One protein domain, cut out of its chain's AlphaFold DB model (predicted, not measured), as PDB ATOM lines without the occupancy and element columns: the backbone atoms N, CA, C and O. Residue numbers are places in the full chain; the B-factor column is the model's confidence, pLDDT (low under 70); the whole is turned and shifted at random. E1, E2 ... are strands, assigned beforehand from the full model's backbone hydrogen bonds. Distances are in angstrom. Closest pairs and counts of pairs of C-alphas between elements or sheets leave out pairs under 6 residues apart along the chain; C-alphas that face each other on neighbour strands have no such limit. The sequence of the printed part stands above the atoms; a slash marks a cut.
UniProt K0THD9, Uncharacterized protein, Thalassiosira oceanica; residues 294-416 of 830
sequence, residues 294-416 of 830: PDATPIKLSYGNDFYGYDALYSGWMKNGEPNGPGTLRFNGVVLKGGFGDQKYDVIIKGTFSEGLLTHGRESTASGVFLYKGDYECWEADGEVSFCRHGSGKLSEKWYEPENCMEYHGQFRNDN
ATOM      1  N   PRO A 294     188.326 -13.762  59.080       53.16
ATOM      2  CA  PRO A 294     189.162 -14.868  59.526       53.16
ATOM      3  C   PRO A 294     190.215 -15.196  58.462       53.16
ATOM      4  O   PRO A 294     189.994 -14.972  57.267       53.16
ATOM      5  N   ASP A 295     191.344 -15.754  58.898       68.25
ATOM      6  CA  ASP A 295     192.267 -16.437  57.992       68.25
ATOM      7  C   ASP A 295     191.527 -17.560  57.244       68.25
ATOM      8  O   ASP A 295     190.524 -18.083  57.733       68.25
ATOM      9  N   ALA A 296     191.979 -17.894  56.031       77.31
ATOM     10  CA  ALA A 296     191.216 -18.751  55.125       77.31
ATOM     11  C   ALA A 296     190.939 -20.139  55.732       77.31
ATOM     12  O   ALA A 296     191.864 -20.895  56.030       77.31
ATOM     13  N   THR A 297     189.657 -20.475  55.881       76.50
ATOM     14  CA  THR A 297     189.210 -21.753  56.436       76.50
ATOM     15  C   THR A 297     189.230 -22.814  55.332       76.50
ATOM     16  O   THR A 297     188.581 -22.600  54.304       76.50
ATOM     17  N   PRO A 298     189.922 -23.953  55.502       79.81
ATOM     18  CA  PRO A 298     189.765 -25.085  54.598       79.81
ATOM     19  C   PRO A 298     188.370 -25.697  54.777       79.81
ATOM     20  O   PRO A 298     187.934 -25.935  55.905       79.81
ATOM     21  N   ILE A 299     187.675 -25.949  53.672       77.69
ATOM     22  CA  ILE A 299     186.381 -26.640  53.640       77.69
ATOM     23  C   ILE A 299     186.505 -27.785  52.633       77.69
ATOM     24  O   ILE A 299     187.008 -27.584  51.530       77.69
ATOM     25  N   LYS A 300     186.044 -28.982  53.005       72.44
ATOM     26  CA  LYS A 300     185.894 -30.085  52.052       72.44
ATOM     27  C   LYS A 300     184.692 -29.808  51.158       72.44
ATOM     28  O   LYS A 300     183.584 -29.683  51.671       72.44
ATOM     29  N   LEU A 301     184.931 -29.689  49.858       72.12
ATOM     30  CA  LEU A 301     183.916 -29.459  48.835       72.12
ATOM     31  C   LEU A 301     184.279 -30.275  47.598       72.12
ATOM     32  O   LEU A 301     185.408 -30.164  47.117       72.12
ATOM     33  N   SER A 302     183.318 -31.010  47.052       64.62
ATOM     34  CA  SER A 302     183.375 -31.473  45.664       64.62
ATOM     35  C   SER A 302     182.764 -30.417  44.736       64.62
ATOM     36  O   SER A 302     182.065 -29.496  45.163       64.62
ATOM     37  N   TYR A 303     183.073 -30.511  43.446       69.31
ATOM     38  CA  TYR A 303     182.599 -29.586  42.420       69.31
ATOM     39  C   TYR A 303     182.188 -30.401  41.195       69.31
ATOM     40  O   TYR A 303     183.023 -31.114  40.647       69.31
ATOM     41  N   GLY A 304     180.913 -30.350  40.795       64.81
ATOM     42  CA  GLY A 304     180.363 -31.256  39.777       64.81
ATOM     43  C   GLY A 304     180.650 -32.750  40.036       64.81
ATOM     44  O   GLY A 304     181.018 -33.154  41.140       64.81
ATOM     45  N   ASN A 305     180.513 -33.573  38.992       54.12
ATOM     46  CA  ASN A 305     180.795 -35.018  39.053       54.12
ATOM     47  C   ASN A 305     182.258 -35.375  38.709       54.12
ATOM     48  O   ASN A 305     182.684 -36.500  38.937       54.12
ATOM     49  N   ASP A 306     183.024 -34.433  38.149       53.62
ATOM     50  CA  ASP A 306     184.339 -34.690  37.535       53.62
ATOM     51  C   ASP A 306     185.551 -34.353  38.435       53.62
ATOM     52  O   ASP A 306     186.694 -34.639  38.070       53.62
ATOM     53  N   PHE A 307     185.342 -33.734  39.606       57.78
ATOM     54  CA  PHE A 307     186.420 -33.114  40.395       57.78
ATOM     55  C   PHE A 307     186.537 -33.663  41.825       57.78
ATOM     56  O   PHE A 307     186.349 -32.949  42.814       57.78
ATOM     57  N   TYR A 308     186.914 -34.934  41.942       51.59
ATOM     58  CA  TYR A 308     187.184 -35.575  43.232       51.59
ATOM     59  C   TYR A 308     188.436 -35.010  43.937       51.59
ATOM     60  O   TYR A 308     189.515 -34.933  43.350       51.59
ATOM     61  N   GLY A 309     188.316 -34.703  45.236       56.97
ATOM     62  CA  GLY A 309     189.456 -34.637  46.164       56.97
ATOM     63  C   GLY A 309     190.271 -33.335  46.240       56.97
ATOM     64  O   GLY A 309     191.405 -33.378  46.718       56.97
ATOM     65  N   TYR A 310     189.742 -32.185  45.808       68.38
ATOM     66  CA  TYR A 310     190.458 -30.899  45.881       68.38
ATOM     67  C   TYR A 310     190.166 -30.116  47.176       68.38
ATOM     68  O   TYR A 310     189.033 -29.712  47.423       68.38
ATOM     69  N   ASP A 311     191.200 -29.809  47.970       80.19
ATOM     70  CA  ASP A 311     191.077 -28.921  49.139       80.19
ATOM     71  C   ASP A 311     190.657 -27.496  48.720       80.19
ATOM     72  O   ASP A 311     191.415 -26.768  48.062       80.19
ATOM     73  N   ALA A 312     189.467 -27.068  49.149       88.50
ATOM     74  CA  ALA A 312     188.937 -25.739  48.876       88.50
ATOM     75  C   ALA A 312     189.219 -24.767  50.034       88.50
ATOM     76  O   ALA A 312     188.917 -25.030  51.200       88.50
ATOM     77  N   LEU A 313     189.765 -23.591  49.717       92.31
ATOM     78  CA  LEU A 313     190.012 -22.524  50.690       92.31
ATOM     79  C   LEU A 313     188.886 -21.487  50.646       92.31
ATOM     80  O   LEU A 313     188.731 -20.770  49.654       92.31
ATOM     81  N   TYR A 314     188.131 -21.367  51.739       93.81
ATOM     82  CA  TYR A 314     187.088 -20.359  51.904       93.81
ATOM     83  C   TYR A 314     187.611 -19.094  52.595       93.81
ATOM     84  O   TYR A 314     188.320 -19.141  53.599       93.81
ATOM     85  N   SER A 315     187.193 -17.933  52.093       95.50
ATOM     86  CA  SER A 315     187.402 -16.634  52.738       95.50
ATOM     87  C   SER A 315     186.166 -15.750  52.555       95.50
ATOM     88  O   SER A 315     185.819 -15.353  51.442       95.50
ATOM     89  N   GLY A 316     185.456 -15.447  53.642       95.62
ATOM     90  CA  GLY A 316     184.153 -14.787  53.555       95.62
ATOM     91  C   GLY A 316     183.451 -14.605  54.895       95.62
ATOM     92  O   GLY A 316     184.076 -14.642  55.954       95.62
ATOM     93  N   TRP A 317     182.146 -14.353  54.833       94.19
ATOM     94  CA  TRP A 317     181.299 -14.185  56.012       94.19
ATOM     95  C   TRP A 317     180.900 -15.545  56.593       94.19
ATOM     96  O   TRP A 317     180.415 -16.412  55.873       94.19
ATOM     97  N   MET A 318     181.068 -15.700  57.908       94.88
ATOM     98  CA  MET A 318     180.730 -16.921  58.644       94.88
ATOM     99  C   MET A 318     179.593 -16.657  59.640       94.88
ATOM    100  O   MET A 318     179.591 -15.635  60.332       94.88
ATOM    101  N   LYS A 319     178.658 -17.601  59.764       94.50
ATOM    102  CA  LYS A 319     177.557 -17.606  60.745       94.50
ATOM    103  C   LYS A 319     177.449 -19.022  61.305       94.50
ATOM    104  O   LYS A 319     177.454 -19.971  60.540       94.50
ATOM    105  N   ASN A 320     177.388 -19.171  62.626       94.62
ATOM    106  CA  ASN A 320     177.311 -20.464  63.337       94.62
ATOM    107  C   ASN A 320     178.459 -21.476  63.089       94.62
ATOM    108  O   ASN A 320     178.482 -22.508  63.747       94.62
ATOM    109  N   GLY A 321     179.431 -21.169  62.222       92.38
ATOM    110  CA  GLY A 321     180.481 -22.094  61.772       92.38
ATOM    111  C   GLY A 321     180.472 -22.329  60.258       92.38
ATOM    112  O   GLY A 321     181.450 -22.833  59.721       92.38
ATOM    113  N   GLU A 322     179.420 -21.888  59.566       93.00
ATOM    114  CA  GLU A 322     179.191 -22.083  58.130       93.00
ATOM    115  C   GLU A 322     179.417 -20.791  57.319       93.00
ATOM    116  O   GLU A 322     179.140 -19.692  57.823       93.00
ATOM    117  N   PRO A 323     179.815 -20.895  56.036       93.62
ATOM    118  CA  PRO A 323     179.650 -19.842  55.034       93.62
ATOM    119  C   PRO A 323     178.225 -19.260  54.996       93.62
ATOM    120  O   PRO A 323     177.244 -19.971  54.770       93.62
ATOM    121  N   ASN A 324     178.086 -17.948  55.208       95.75
ATOM    122  CA  ASN A 324     176.785 -17.273  55.197       95.75
ATOM    123  C   ASN A 324     176.932 -15.771  54.892       95.75
ATOM    124  O   ASN A 324     177.413 -14.993  55.717       95.75
ATOM    125  N   GLY A 325     176.502 -15.352  53.702       95.94
ATOM    126  CA  GLY A 325     176.767 -14.033  53.128       95.94
ATOM    127  C   GLY A 325     177.867 -14.066  52.053       95.94
ATOM    128  O   GLY A 325     178.163 -15.126  51.501       95.94
ATOM    129  N   PRO A 326     178.459 -12.914  51.690       97.44
ATOM    130  CA  PRO A 326     179.469 -12.846  50.636       97.44
ATOM    131  C   PRO A 326     180.766 -13.584  50.998       97.44
ATOM    132  O   PRO A 326     181.319 -13.390  52.085       97.44
ATOM    133  N   GLY A 327     181.296 -14.366  50.057       96.69
ATOM    134  CA  GLY A 327     182.541 -15.115  50.228       96.69
ATOM    135  C   GLY A 327     183.279 -15.411  48.923       96.69
ATOM    136  O   GLY A 327     182.791 -15.152  47.823       96.69
ATOM    137  N   THR A 328     184.491 -15.938  49.068       96.25
ATOM    138  CA  THR A 328     185.355 -16.417  47.987       96.25
ATOM    139  C   THR A 328     185.831 -17.825  48.317       96.25
ATOM    140  O   THR A 328     186.511 -18.010  49.326       96.25
ATOM    141  N   LEU A 329     185.517 -18.784  47.450       94.38
ATOM    142  CA  LEU A 329     186.190 -20.077  47.387       94.38
ATOM    143  C   LEU A 329     187.376 -19.998  46.425       94.38
ATOM    144  O   LEU A 329     187.311 -19.308  45.401       94.38
ATOM    145  N   ARG A 330     188.444 -20.728  46.742       93.38
ATOM    146  CA  ARG A 330     189.553 -21.019  45.835       93.38
ATOM    147  C   ARG A 330     189.844 -22.514  45.857       93.38
ATOM    148  O   ARG A 330     190.193 -23.049  46.906       93.38
ATOM    149  N   PHE A 331     189.759 -23.127  44.688       90.69
ATOM    150  CA  PHE A 331     190.213 -24.479  44.400       90.69
ATOM    151  C   PHE A 331     191.577 -24.366  43.723       90.69
ATOM    152  O   PHE A 331     191.751 -23.516  42.844       90.69
ATOM    153  N   ASN A 332     192.552 -25.172  44.140       86.75
ATOM    154  CA  ASN A 332     193.898 -25.129  43.568       86.75
ATOM    155  C   ASN A 332     194.103 -26.306  42.608       86.75
ATOM    156  O   ASN A 332     193.842 -27.447  42.979       86.75
ATOM    157  N   GLY A 333     194.609 -26.036  41.404       80.56
ATOM    158  CA  GLY A 333     194.991 -27.074  40.439       80.56
ATOM    159  C   GLY A 333     193.860 -27.897  39.795       80.56
ATOM    160  O   GLY A 333     194.086 -29.054  39.449       80.56
ATOM    161  N   VAL A 334     192.680 -27.304  39.609       77.38
ATOM    162  CA  VAL A 334     191.504 -27.868  38.920       77.38
ATOM    163  C   VAL A 334     191.799 -28.078  37.426       77.38
ATOM    164  O   VAL A 334     192.179 -27.129  36.741       77.38
ATOM    165  N   VAL A 335     191.616 -29.292  36.893       69.88
ATOM    166  CA  VAL A 335     191.789 -29.581  35.450       69.88
ATOM    167  C   VAL A 335     190.498 -29.261  34.697       69.88
ATOM    168  O   VAL A 335     189.554 -30.043  34.722       69.88
ATOM    169  N   LEU A 336     190.436 -28.112  34.025       63.50
ATOM    170  CA  LEU A 336     189.265 -27.750  33.222       63.50
ATOM    171  C   LEU A 336     189.248 -28.555  31.910       63.50
ATOM    172  O   LEU A 336     189.842 -28.131  30.916       63.50
ATOM    173  N   LYS A 337     188.550 -29.700  31.909       56.47
ATOM    174  CA  LYS A 337     188.175 -30.421  30.681       56.47
ATOM    175  C   LYS A 337     187.496 -29.439  29.716       56.47
ATOM    176  O   LYS A 337     186.521 -28.801  30.100       56.47
ATOM    177  N   GLY A 338     188.015 -29.309  28.491       52.91
ATOM    178  CA  GLY A 338     187.358 -28.534  27.429       52.91
ATOM    179  C   GLY A 338     188.273 -27.837  26.415       52.91
ATOM    180  O   GLY A 338     187.926 -27.813  25.239       52.91
ATOM    181  N   GLY A 339     189.435 -27.280  26.805       43.41
ATOM    182  CA  GLY A 339     190.087 -26.306  25.902       43.41
ATOM    183  C   GLY A 339     191.579 -25.972  26.015       43.41
ATOM    184  O   GLY A 339     192.007 -25.100  25.264       43.41
ATOM    185  N   PHE A 340     192.377 -26.585  26.904       44.12
ATOM    186  CA  PHE A 340     193.798 -26.200  27.082       44.12
ATOM    187  C   PHE A 340     194.764 -27.365  27.405       44.12
ATOM    188  O   PHE A 340     195.829 -27.150  27.993       44.12
ATOM    189  N   GLY A 341     194.415 -28.600  27.030       52.00
ATOM    190  CA  GLY A 341     195.050 -29.822  27.543       52.00
ATOM    191  C   GLY A 341     194.799 -30.003  29.045       52.00
ATOM    192  O   GLY A 341     194.006 -29.267  29.634       52.00
ATOM    193  N   ASP A 342     195.518 -30.920  29.697       59.44
ATOM    194  CA  ASP A 342     195.390 -31.203  31.143       59.44
ATOM    195  C   ASP A 342     196.007 -30.116  32.054       59.44
ATOM    196  O   ASP A 342     196.582 -30.384  33.116       59.44
ATOM    197  N   GLN A 343     195.913 -28.849  31.644       65.88
ATOM    198  CA  GLN A 343     196.402 -27.715  32.414       65.88
ATOM    199  C   GLN A 343     195.582 -27.525  33.693       65.88
ATOM    200  O   GLN A 343     194.384 -27.236  33.685       65.88
ATOM    201  N   LYS A 344     196.283 -27.640  34.820       78.44
ATOM    202  CA  LYS A 344     195.752 -27.401  36.161       78.44
ATOM    203  C   LYS A 344     195.633 -25.903  36.431       78.44
ATOM    204  O   LYS A 344     196.638 -25.200  36.536       78.44
ATOM    205  N   TYR A 345     194.403 -25.426  36.591       77.75
ATOM    206  CA  TYR A 345     194.076 -24.036  36.892       77.75
ATOM    207  C   TYR A 345     193.605 -23.862  38.332       77.75
ATOM    208  O   TYR A 345     192.784 -24.612  38.847       77.75
ATOM    209  N   ASP A 346     194.052 -22.793  38.980       87.94
ATOM    210  CA  ASP A 346     193.394 -22.328  40.198       87.94
ATOM    211  C   ASP A 346     192.064 -21.662  39.822       87.94
ATOM    212  O   ASP A 346     192.051 -20.665  39.088       87.94
ATOM    213  N   VAL A 347     190.951 -22.182  40.339       92.06
ATOM    214  CA  VAL A 347     189.597 -21.656  40.108       92.06
ATOM    215  C   VAL A 347     189.134 -20.890  41.344       92.06
ATOM    216  O   VAL A 347     189.244 -21.351  42.479       92.06
ATOM    217  N   ILE A 348     188.622 -19.680  41.126       94.31
ATOM    218  CA  ILE A 348     188.204 -18.739  42.164       94.31
ATOM    219  C   ILE A 348     186.732 -18.387  41.953       94.31
ATOM    220  O   ILE A 348     186.381 -17.701  40.987       94.31
ATOM    221  N   ILE A 349     185.884 -18.795  42.900       95.88
ATOM    222  CA  ILE A 349     184.436 -18.566  42.869       95.88
ATOM    223  C   ILE A 349     184.064 -17.527  43.924       95.88
ATOM    224  O   ILE A 349     184.253 -17.728  45.121       95.88
ATOM    225  N   LYS A 350     183.544 -16.383  43.477       97.19
ATOM    226  CA  LYS A 350     183.156 -15.242  44.322       97.19
ATOM    227  C   LYS A 350     181.647 -15.120  44.339       97.19
ATOM    228  O   LYS A 350     181.060 -14.739  43.328       97.19
ATOM    229  N   GLY A 351     181.025 -15.444  45.465       96.81
ATOM    230  CA  GLY A 351     179.583 -15.650  45.531       96.81
ATOM    231  C   GLY A 351     178.937 -15.252  46.846       96.81
ATOM    232  O   GLY A 351     179.573 -14.701  47.746       96.81
ATOM    233  N   THR A 352     177.639 -15.518  46.917       97.06
ATOM    234  CA  THR A 352     176.821 -15.413  48.123       97.06
ATOM    235  C   THR A 352     176.520 -16.817  48.612       97.06
ATOM    236  O   THR A 352     176.104 -17.668  47.829       97.06
ATOM    237  N   PHE A 353     176.743 -17.036  49.901       96.25
ATOM    238  CA  PHE A 353     176.535 -18.308  50.571       96.25
ATOM    239  C   PHE A 353     175.332 -18.209  51.508       96.25
ATOM    240  O   PHE A 353     175.089 -17.152  52.097       96.25
ATOM    241  N   SER A 354     174.594 -19.297  51.674       95.38
ATOM    242  CA  SER A 354     173.518 -19.422  52.649       95.38
ATOM    243  C   SER A 354     173.590 -20.801  53.280       95.38
ATOM    244  O   SER A 354     173.364 -21.793  52.602       95.38
ATOM    245  N   GLU A 355     173.883 -20.833  54.579       94.06
ATOM    246  CA  GLU A 355     173.851 -22.055  55.406       94.06
ATOM    247  C   GLU A 355     174.805 -23.120  54.832       94.06
ATOM    248  O   GLU A 355     174.440 -24.252  54.552       94.06
ATOM    249  N   GLY A 356     176.043 -22.681  54.560       91.69
ATOM    250  CA  GLY A 356     177.101 -23.456  53.907       91.69
ATOM    251  C   GLY A 356     177.086 -23.365  52.380       91.69
ATOM    252  O   GLY A 356     178.142 -23.233  51.764       91.69
ATOM    253  N   LEU A 357     175.897 -23.360  51.779       93.62
ATOM    254  CA  LEU A 357     175.687 -23.586  50.348       93.62
ATOM    255  C   LEU A 357     175.934 -22.329  49.495       93.62
ATOM    256  O   LEU A 357     175.534 -21.224  49.869       93.62
ATOM    257  N   LEU A 358     176.559 -22.480  48.324       95.31
ATOM    258  CA  LEU A 358     176.715 -21.426  47.314       95.31
ATOM    259  C   LEU A 358     175.405 -21.255  46.526       95.31
ATOM    260  O   LEU A 358     174.978 -22.176  45.847       95.31
ATOM    261  N   THR A 359     174.786 -20.072  46.561       95.94
ATOM    262  CA  THR A 359     173.488 -19.842  45.881       95.94
ATOM    263  C   THR A 359     173.580 -18.963  44.635       95.94
ATOM    264  O   THR A 359     172.766 -19.083  43.725       95.94
ATOM    265  N   HIS A 360     174.572 -18.071  44.564       97.12
ATOM    266  CA  HIS A 360     174.868 -17.272  43.371       97.12
ATOM    267  C   HIS A 360     176.345 -16.891  43.358       97.12
ATOM    268  O   HIS A 360     176.853 -16.348  44.345       97.12
ATOM    269  N   GLY A 361     177.042 -17.113  42.245       96.62
ATOM    270  CA  GLY A 361     178.497 -17.000  42.176       96.62
ATOM    271  C   GLY A 361     179.029 -16.416  40.873       96.62
ATOM    272  O   GLY A 361     178.361 -16.402  39.842       96.62
ATOM    273  N   ARG A 362     180.274 -15.940  40.925       96.75
ATOM    274  CA  ARG A 362     181.120 -15.644  39.768       96.75
ATOM    275  C   ARG A 362     182.389 -16.485  39.837       96.75
ATOM    276  O   ARG A 362     183.260 -16.213  40.659       96.75
ATOM    277  N   GLU A 363     182.476 -17.451  38.946       95.31
ATOM    278  CA  GLU A 363     183.625 -18.303  38.677       95.31
ATOM    279  C   GLU A 363     184.627 -17.581  37.759       95.31
ATOM    280  O   GLU A 363     184.265 -16.820  36.850       95.31
ATOM    281  N   SER A 364     185.911 -17.786  38.023       94.56
ATOM    282  CA  SER A 364     187.008 -17.254  37.217       94.56
ATOM    283  C   SER A 364     188.299 -18.000  37.517       94.56
ATOM    284  O   SER A 364     188.514 -18.398  38.660       94.56
ATOM    285  N   THR A 365     189.194 -18.125  36.542       90.94
ATOM    286  CA  THR A 365     190.560 -18.602  36.807       90.94
ATOM    287  C   THR A 365     191.328 -17.595  37.677       90.94
ATOM    288  O   THR A 365     190.998 -16.405  37.729       90.94
ATOM    289  N   ALA A 366     192.426 -18.018  38.305       86.00
ATOM    290  CA  ALA A 366     193.326 -17.115  39.024       86.00
ATOM    291  C   ALA A 366     194.022 -16.079  38.116       86.00
ATOM    292  O   ALA A 366     194.384 -15.002  38.591       86.00
ATOM    293  N   SER A 367     194.143 -16.346  36.809       84.44
ATOM    294  CA  SER A 367     194.555 -15.348  35.806       84.44
ATOM    295  C   SER A 367     193.462 -14.308  35.496       84.44
ATOM    296  O   SER A 367     193.723 -13.321  34.808       84.44
ATOM    297  N   GLY A 368     192.256 -14.476  36.046       84.69
ATOM    298  CA  GLY A 368     191.134 -13.547  35.920       84.69
ATOM    299  C   GLY A 368     190.274 -13.761  34.677       84.69
ATOM    300  O   GLY A 368     189.414 -12.916  34.404       84.69
ATOM    301  N   VAL A 369     190.474 -14.864  33.943       87.38
ATOM    302  CA  VAL A 369     189.572 -15.272  32.858       87.38
ATOM    303  C   VAL A 369     188.208 -15.551  33.473       87.38
ATOM    304  O   VAL A 369     188.094 -16.199  34.513       87.38
ATOM    305  N   PHE A 370     187.175 -14.976  32.874       89.31
ATOM    306  CA  PHE A 370     185.803 -15.170  33.306       89.31
ATOM    307  C   PHE A 370     185.292 -16.500  32.757       89.31
ATOM    308  O   PHE A 370     185.389 -16.692  31.552       89.31
ATOM    309  N   LEU A 371     184.764 -17.362  33.631       91.88
ATOM    310  CA  LEU A 371     184.178 -18.647  33.249       91.88
ATOM    311  C   LEU A 371     182.651 -18.543  33.341       91.88
ATOM    312  O   LEU A 371     181.979 -18.307  32.345       91.88
ATOM    313  N   TYR A 372     182.099 -18.575  34.553       96.38
ATOM    314  CA  TYR A 372     180.654 -18.541  34.791       96.38
ATOM    315  C   TYR A 372     180.229 -17.422  35.747       96.38
ATOM    316  O   TYR A 372     180.931 -17.079  36.702       96.38
ATOM    317  N   LYS A 373     179.039 -16.855  35.547       97.50
ATOM    318  CA  LYS A 373     178.316 -16.100  36.577       97.50
ATOM    319  C   LYS A 373     176.829 -16.411  36.508       97.50
ATOM    320  O   LYS A 373     176.174 -16.011  35.549       97.50
ATOM    321  N   GLY A 374     176.288 -16.963  37.578       97.38
ATOM    322  CA  GLY A 374     174.882 -17.311  37.674       97.38
ATOM    323  C   GLY A 374     174.519 -17.828  39.050       97.38
ATOM    324  O   GLY A 374     175.300 -17.707  40.003       97.38
ATOM    325  N   ASP A 375     173.315 -18.366  39.120       97.69
ATOM    326  CA  ASP A 375     172.816 -19.103  40.268       97.69
ATOM    327  C   ASP A 375     173.526 -20.474  40.367       97.69
ATOM    328  O   ASP A 375     174.232 -20.903  39.450       97.69
ATOM    329  N   TYR A 376     173.428 -21.117  41.527       96.88
ATOM    330  CA  TYR A 376     174.050 -22.412  41.805       96.88
ATOM    331  C   TYR A 376     173.101 -23.263  42.646       96.88
ATOM    332  O   TYR A 376     172.398 -22.739  43.512       96.88
ATOM    333  N   GLU A 377     173.133 -24.572  42.421       96.00
ATOM    334  CA  GLU A 377     172.521 -25.564  43.302       96.00
ATOM    335  C   GLU A 377     173.629 -26.314  44.046       96.00
ATOM    336  O   GLU A 377     174.708 -26.551  43.503       96.00
ATOM    337  N   CYS A 378     173.373 -26.647  45.309       93.25
ATOM    338  CA  CYS A 378     174.279 -27.424  46.147       93.25
ATOM    339  C   CYS A 378     173.504 -28.555  46.815       93.25
ATOM    340  O   CYS A 378     172.369 -28.350  47.249       93.25
ATOM    341  N   TRP A 379     174.158 -29.696  46.995       91.25
ATOM    342  CA  TRP A 379     173.670 -30.803  47.809       91.25
ATOM    343  C   TRP A 379     174.783 -31.292  48.734       91.25
ATOM    344  O   TRP A 379     175.966 -31.125  48.450       91.25
ATOM    345  N   GLU A 380     174.398 -31.881  49.864       88.94
ATOM    346  CA  GLU A 380     175.324 -32.528  50.793       88.94
ATOM    347  C   GLU A 380     175.093 -34.039  50.735       88.94
ATOM    348  O   GLU A 380     173.974 -34.506  50.963       88.94
ATOM    349  N   ALA A 381     176.143 -34.796  50.426       87.62
ATOM    350  CA  ALA A 381     176.141 -36.255  50.404       87.62
ATOM    351  C   ALA A 381     177.335 -36.767  51.219       87.62
ATOM    352  O   ALA A 381     178.453 -36.287  51.060       87.62
ATOM    353  N   ASP A 382     177.091 -37.693  52.150       88.69
ATOM    354  CA  ASP A 382     178.105 -38.300  53.034       88.69
ATOM    355  C   ASP A 382     179.039 -37.314  53.788       88.69
ATOM    356  O   ASP A 382     180.126 -37.676  54.244       88.69
ATOM    357  N   GLY A 383     178.587 -36.070  53.989       85.44
ATOM    358  CA  GLY A 383     179.350 -34.999  54.644       85.44
ATOM    359  C   GLY A 383     180.316 -34.246  53.719       85.44
ATOM    360  O   GLY A 383     181.163 -33.492  54.203       85.44
ATOM    361  N   GLU A 384     180.202 -34.439  52.404       85.19
ATOM    362  CA  GLU A 384     180.804 -33.587  51.384       85.19
ATOM    363  C   GLU A 384     179.710 -32.736  50.720       85.19
ATOM    364  O   GLU A 384     178.645 -33.238  50.353       85.19
ATOM    365  N   VAL A 385     179.953 -31.429  50.590       85.50
ATOM    366  CA  VAL A 385     179.044 -30.522  49.876       85.50
ATOM    367  C   VAL A 385     179.526 -30.391  48.439       85.50
ATOM    368  O   VAL A 385     180.597 -29.834  48.188       85.50
ATOM    369  N   SER A 386     178.712 -30.887  47.514       90.50
ATOM    370  CA  SER A 386     178.870 -30.704  46.074       90.50
ATOM    371  C   SER A 386     178.042 -29.510  45.602       90.50
ATOM    372  O   SER A 386     177.041 -29.140  46.224       90.50
ATOM    373  N   PHE A 387     178.429 -28.909  44.479       92.81
ATOM    374  CA  PHE A 387     177.634 -27.863  43.840       92.81
ATOM    375  C   PHE A 387     177.853 -27.804  42.328       92.81
ATOM    376  O   PHE A 387     178.938 -28.121  41.837       92.81
ATOM    377  N   CYS A 388     176.814 -27.359  41.620       94.75
ATOM    378  CA  CYS A 388     176.759 -27.234  40.166       94.75
ATOM    379  C   CYS A 388     176.180 -25.873  39.747       94.75
ATOM    380  O   CYS A 388     175.467 -25.202  40.504       94.75
ATOM    381  N   ARG A 389     176.451 -25.466  38.508       96.19
ATOM    382  CA  ARG A 389     175.749 -24.360  37.845       96.19
ATOM    383  C   ARG A 389     174.298 -24.801  37.601       96.19
ATOM    384  O   ARG A 389     174.054 -25.793  36.915       96.19
ATOM    385  N   HIS A 390     173.338 -24.058  38.147       96.31
ATOM    386  CA  HIS A 390     171.899 -24.341  38.049       96.31
ATOM    387  C   HIS A 390     171.140 -23.012  37.987       96.31
ATOM    388  O   HIS A 390     171.559 -22.036  38.600       96.31
ATOM    389  N   GLY A 391     170.011 -22.942  37.286       96.94
ATOM    390  CA  GLY A 391     169.176 -21.741  37.250       96.94
ATOM    391  C   GLY A 391     169.669 -20.740  36.208       96.94
ATOM    392  O   GLY A 391     170.029 -21.139  35.105       96.94
ATOM    393  N   SER A 392     169.638 -19.434  36.491       97.56
ATOM    394  CA  SER A 392     169.981 -18.423  35.479       97.56
ATOM    395  C   SER A 392     171.471 -18.078  35.497       97.56
ATOM    396  O   SER A 392     172.001 -17.626  36.514       97.56
ATOM    397  N   GLY A 393     172.149 -18.199  34.353       97.50
ATOM    398  CA  GLY A 393     173.590 -17.956  34.264       97.50
ATOM    399  C   GLY A 393     174.080 -17.344  32.957       97.50
ATOM    400  O   GLY A 393     173.430 -17.404  31.916       97.50
ATOM    401  N   LYS A 394     175.285 -16.765  33.023       97.38
ATOM    402  CA  LYS A 394     176.152 -16.504  31.874       97.38
ATOM    403  C   LYS A 394     177.418 -17.350  31.975       97.38
ATOM    404  O   LYS A 394     178.196 -17.149  32.906       97.38
ATOM    405  N   LEU A 395     177.656 -18.195  30.981       95.69
ATOM    406  CA  LEU A 395     178.924 -18.877  30.731       95.69
ATOM    407  C   LEU A 395     179.709 -18.113  29.651       95.69
ATOM    408  O   LEU A 395     179.135 -17.476  28.763       95.69
ATOM    409  N   SER A 396     181.031 -18.134  29.749       94.31
ATOM    410  CA  SER A 396     181.959 -17.610  28.757       94.31
ATOM    411  C   SER A 396     183.153 -18.546  28.703       94.31
ATOM    412  O   SER A 396     183.868 -18.712  29.686       94.31
ATOM    413  N   GLU A 397     183.343 -19.162  27.550       88.19
ATOM    414  CA  GLU A 397     184.340 -20.193  27.331       88.19
ATOM    415  C   GLU A 397     185.201 -19.826  26.129       88.19
ATOM    416  O   GLU A 397     184.745 -19.213  25.158       88.19
ATOM    417  N   LYS A 398     186.485 -20.160  26.220       82.56
ATOM    418  CA  LYS A 398     187.457 -19.952  25.156       82.56
ATOM    419  C   LYS A 398     188.113 -21.280  24.872       82.56
ATOM    420  O   LYS A 398     188.692 -21.869  25.779       82.56
ATOM    421  N   TRP A 399     188.003 -21.704  23.627       71.69
ATOM    422  CA  TRP A 399     188.625 -22.916  23.128       71.69
ATOM    423  C   TRP A 399     190.084 -22.603  22.741       71.69
ATOM    424  O   TRP A 399     190.527 -21.455  22.868       71.69
ATOM    425  N   TYR A 400     190.838 -23.614  22.303       61.91
ATOM    426  CA  TYR A 400     192.270 -23.493  21.982       61.91
ATOM    427  C   TYR A 400     192.589 -22.313  21.045       61.91
ATOM    428  O   TYR A 400     193.556 -21.579  21.261       61.91
ATOM    429  N   GLU A 401     191.756 -22.106  20.023       71.81
ATOM    430  CA  GLU A 401     191.898 -20.996  19.083       71.81
ATOM    431  C   GLU A 401     191.325 -19.692  19.669       71.81
ATOM    432  O   GLU A 401     190.174 -19.660  20.113       71.81
ATOM    433  N   PRO A 402     192.063 -18.563  19.626       64.88
ATOM    434  CA  PRO A 402     191.648 -17.311  20.265       64.88
ATOM    435  C   PRO A 402     190.401 -16.660  19.638       64.88
ATOM    436  O   PRO A 402     189.854 -15.719  20.227       64.88
ATOM    437  N   GLU A 403     189.981 -17.141  18.467       77.06
ATOM    438  CA  GLU A 403     188.799 -16.705  17.716       77.06
ATOM    439  C   GLU A 403     187.538 -17.495  18.123       77.06
ATOM    440  O   GLU A 403     186.443 -16.926  18.156       77.06
ATOM    441  N   ASN A 404     187.699 -18.747  18.578       79.94
ATOM    442  CA  ASN A 404     186.616 -19.636  19.006       79.94
ATOM    443  C   ASN A 404     186.214 -19.344  20.461       79.94
ATOM    444  O   ASN A 404     186.548 -20.056  21.412       79.94
ATOM    445  N   CYS A 405     185.501 -18.233  20.641       87.38
ATOM    446  CA  CYS A 405     184.892 -17.848  21.909       87.38
ATOM    447  C   CYS A 405     183.401 -18.207  21.909       87.38
ATOM    448  O   CYS A 405     182.652 -17.747  21.046       87.38
ATOM    449  N   MET A 406     182.967 -18.950  22.926       93.00
ATOM    450  CA  MET A 406     181.557 -19.206  23.204       93.00
ATOM    451  C   MET A 406     181.089 -18.314  24.365       93.00
ATOM    452  O   MET A 406     181.757 -18.183  25.391       93.00
ATOM    453  N   GLU A 407     179.940 -17.661  24.209       95.81
ATOM    454  CA  GLU A 407     179.222 -17.002  25.301       95.81
ATOM    455  C   GLU A 407     177.777 -17.507  25.345       95.81
ATOM    456  O   GLU A 407     177.002 -17.233  24.430       95.81
ATOM    457  N   TYR A 408     177.385 -18.175  26.428       96.69
ATOM    458  CA  TYR A 408     176.001 -18.592  26.668       96.69
ATOM    459  C   TYR A 408     175.368 -17.751  27.777       96.69
ATOM    460  O   TYR A 408     176.000 -17.464  28.791       96.69
ATOM    461  N   HIS A 409     174.107 -17.362  27.609       98.00
ATOM    462  CA  HIS A 409     173.295 -16.691  28.618       98.00
ATOM    463  C   HIS A 409     171.878 -17.269  28.615       98.00
ATOM    464  O   HIS A 409     171.115 -17.032  27.676       98.00
ATOM    465  N   GLY A 410     171.517 -18.005  29.662       97.38
ATOM    466  CA  GLY A 410     170.296 -18.805  29.693       97.38
ATOM    467  C   GLY A 410     170.152 -19.615  30.975       97.38
ATOM    468  O   GLY A 410     170.689 -19.237  32.020       97.38
ATOM    469  N   GLN A 411     169.408 -20.710  30.871       97.44
ATOM    470  CA  GLN A 411     169.155 -21.649  31.955       97.44
ATOM    471  C   GLN A 411     170.251 -22.725  32.053       97.44
ATOM    472  O   GLN A 411     170.953 -23.020  31.087       97.44
ATOM    473  N   PHE A 412     170.426 -23.256  33.261       96.44
ATOM    474  CA  PHE A 412     171.361 -24.323  33.594       96.44
ATOM    475  C   PHE A 412     170.679 -25.357  34.489       96.44
ATOM    476  O   PHE A 412     169.861 -24.995  35.340       96.44
ATOM    477  N   ARG A 413     171.071 -26.623  34.351       94.88
ATOM    478  CA  ARG A 413     170.664 -27.739  35.212       94.88
ATOM    479  C   ARG A 413     171.835 -28.712  35.298       94.88
ATOM    480  O   ARG A 413     172.311 -29.161  34.261       94.88
ATOM    481  N   ASN A 414     172.297 -29.029  36.506       92.81
ATOM    482  CA  ASN A 414     173.395 -29.976  36.749       92.81
ATOM    483  C   ASN A 414     174.629 -29.687  35.870       92.81
ATOM    484  O   ASN A 414     175.019 -30.509  35.046       92.81
ATOM    485  N   ASP A 415     175.169 -28.466  35.990       93.31
ATOM    486  CA  ASP A 415     176.262 -27.869  35.196       93.31
ATOM    487  C   ASP A 415     176.002 -27.660  33.691       93.31
ATOM    488  O   ASP A 415     176.650 -26.815  33.064       93.31
ATOM    489  N   ASN A 416     175.009 -28.342  33.127       93.31
ATOM    490  CA  ASN A 416     174.669 -28.320  31.713       93.31
ATOM    491  C   ASN A 416     173.769 -27.127  31.336       93.31
ATOM    492  O   ASN A 416     172.951 -26.664  32.129       93.31
TER     493      ASN A 416
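This is residues 294 to 416 of the 830 residues of an uncharacterized protein of Thalassiosira oceanica (UniProt K0THD9). The printed part is one long, twisted sheet of eight strands, laid side by side in chain order and forming an open trough, with each of E2 to E8 bent along its length. E1 and E8 are at the two edges, and the start of E7 comes near the end of E1 without closing a barrel. The 123 printed residues hold no named helix and eight named strands, E1 to E8, in an antiparallel meander, each strand the antiparallel neighbour of the one before; the class is all strand. The whole is compact, with a radius of gyration of the C-alphas of 14.2 A, yet elongated, spanning 47 by 28 by 26 A.

E1, residues 297 to 300, is an edge strand and forms a hairpin with E2, residues 311 to 319, where N 299 and O 312 are 2.9 A apart, within hydrogen-bond range. E2 bends by 81 degrees at residue 316 and pairs with E3, residues 322 to 335, through N 315 and O 328 at 2.9 A. E3 bends by 116 degrees at residue 325 and is antiparallel to E4, residues 344 to 354, with N 329 and O 349 at 2.9 A. E4 pairs with E5, residues 357 to 365, through N 350 and O 362 at 2.8 A. E5 pairs with E6, residues 370 to 381, through N 363 and O 372 at 2.7 A, their directions 140 degrees apart. E6 and E7, residues 384 to 398, form a hairpin with N 379 and O 386 at 3.0 A; E7 bends by 97 degrees at residue 392. E7 pairs with the other edge strand, E8, residues 405 to 412, through N 395 and O 408 at 2.8 A. The closest C-alphas of E1 and E7, those of Lys 300 and Glu 384, are 6.2 A apart. E1 and E8 are apart.

E1 begins at C-alpha 297 (189.210, -21.753, 56.436) and is 10.0 A long. E2 is 21.1 A, E3 27.0 A, E4 28.8 A, E5 20.7 A and E6 28.8 A long. E7, the longest strand with 15 residues, measures 30.3 A from C-alpha 384 at (180.804, -33.587, 51.384). E8 is 19.0 A long and ends at C-alpha 412 (171.361, -24.323, 33.594).

The two C-alphas farthest apart, those of Asn 320 and Glu 403, are 47.2 A apart. The printed part has no cut and no long link. The mean pLDDT of the printed part is 85.2; residues 294 to 295, 302 to 310, 335 to 343, 400 and 402 are under 70.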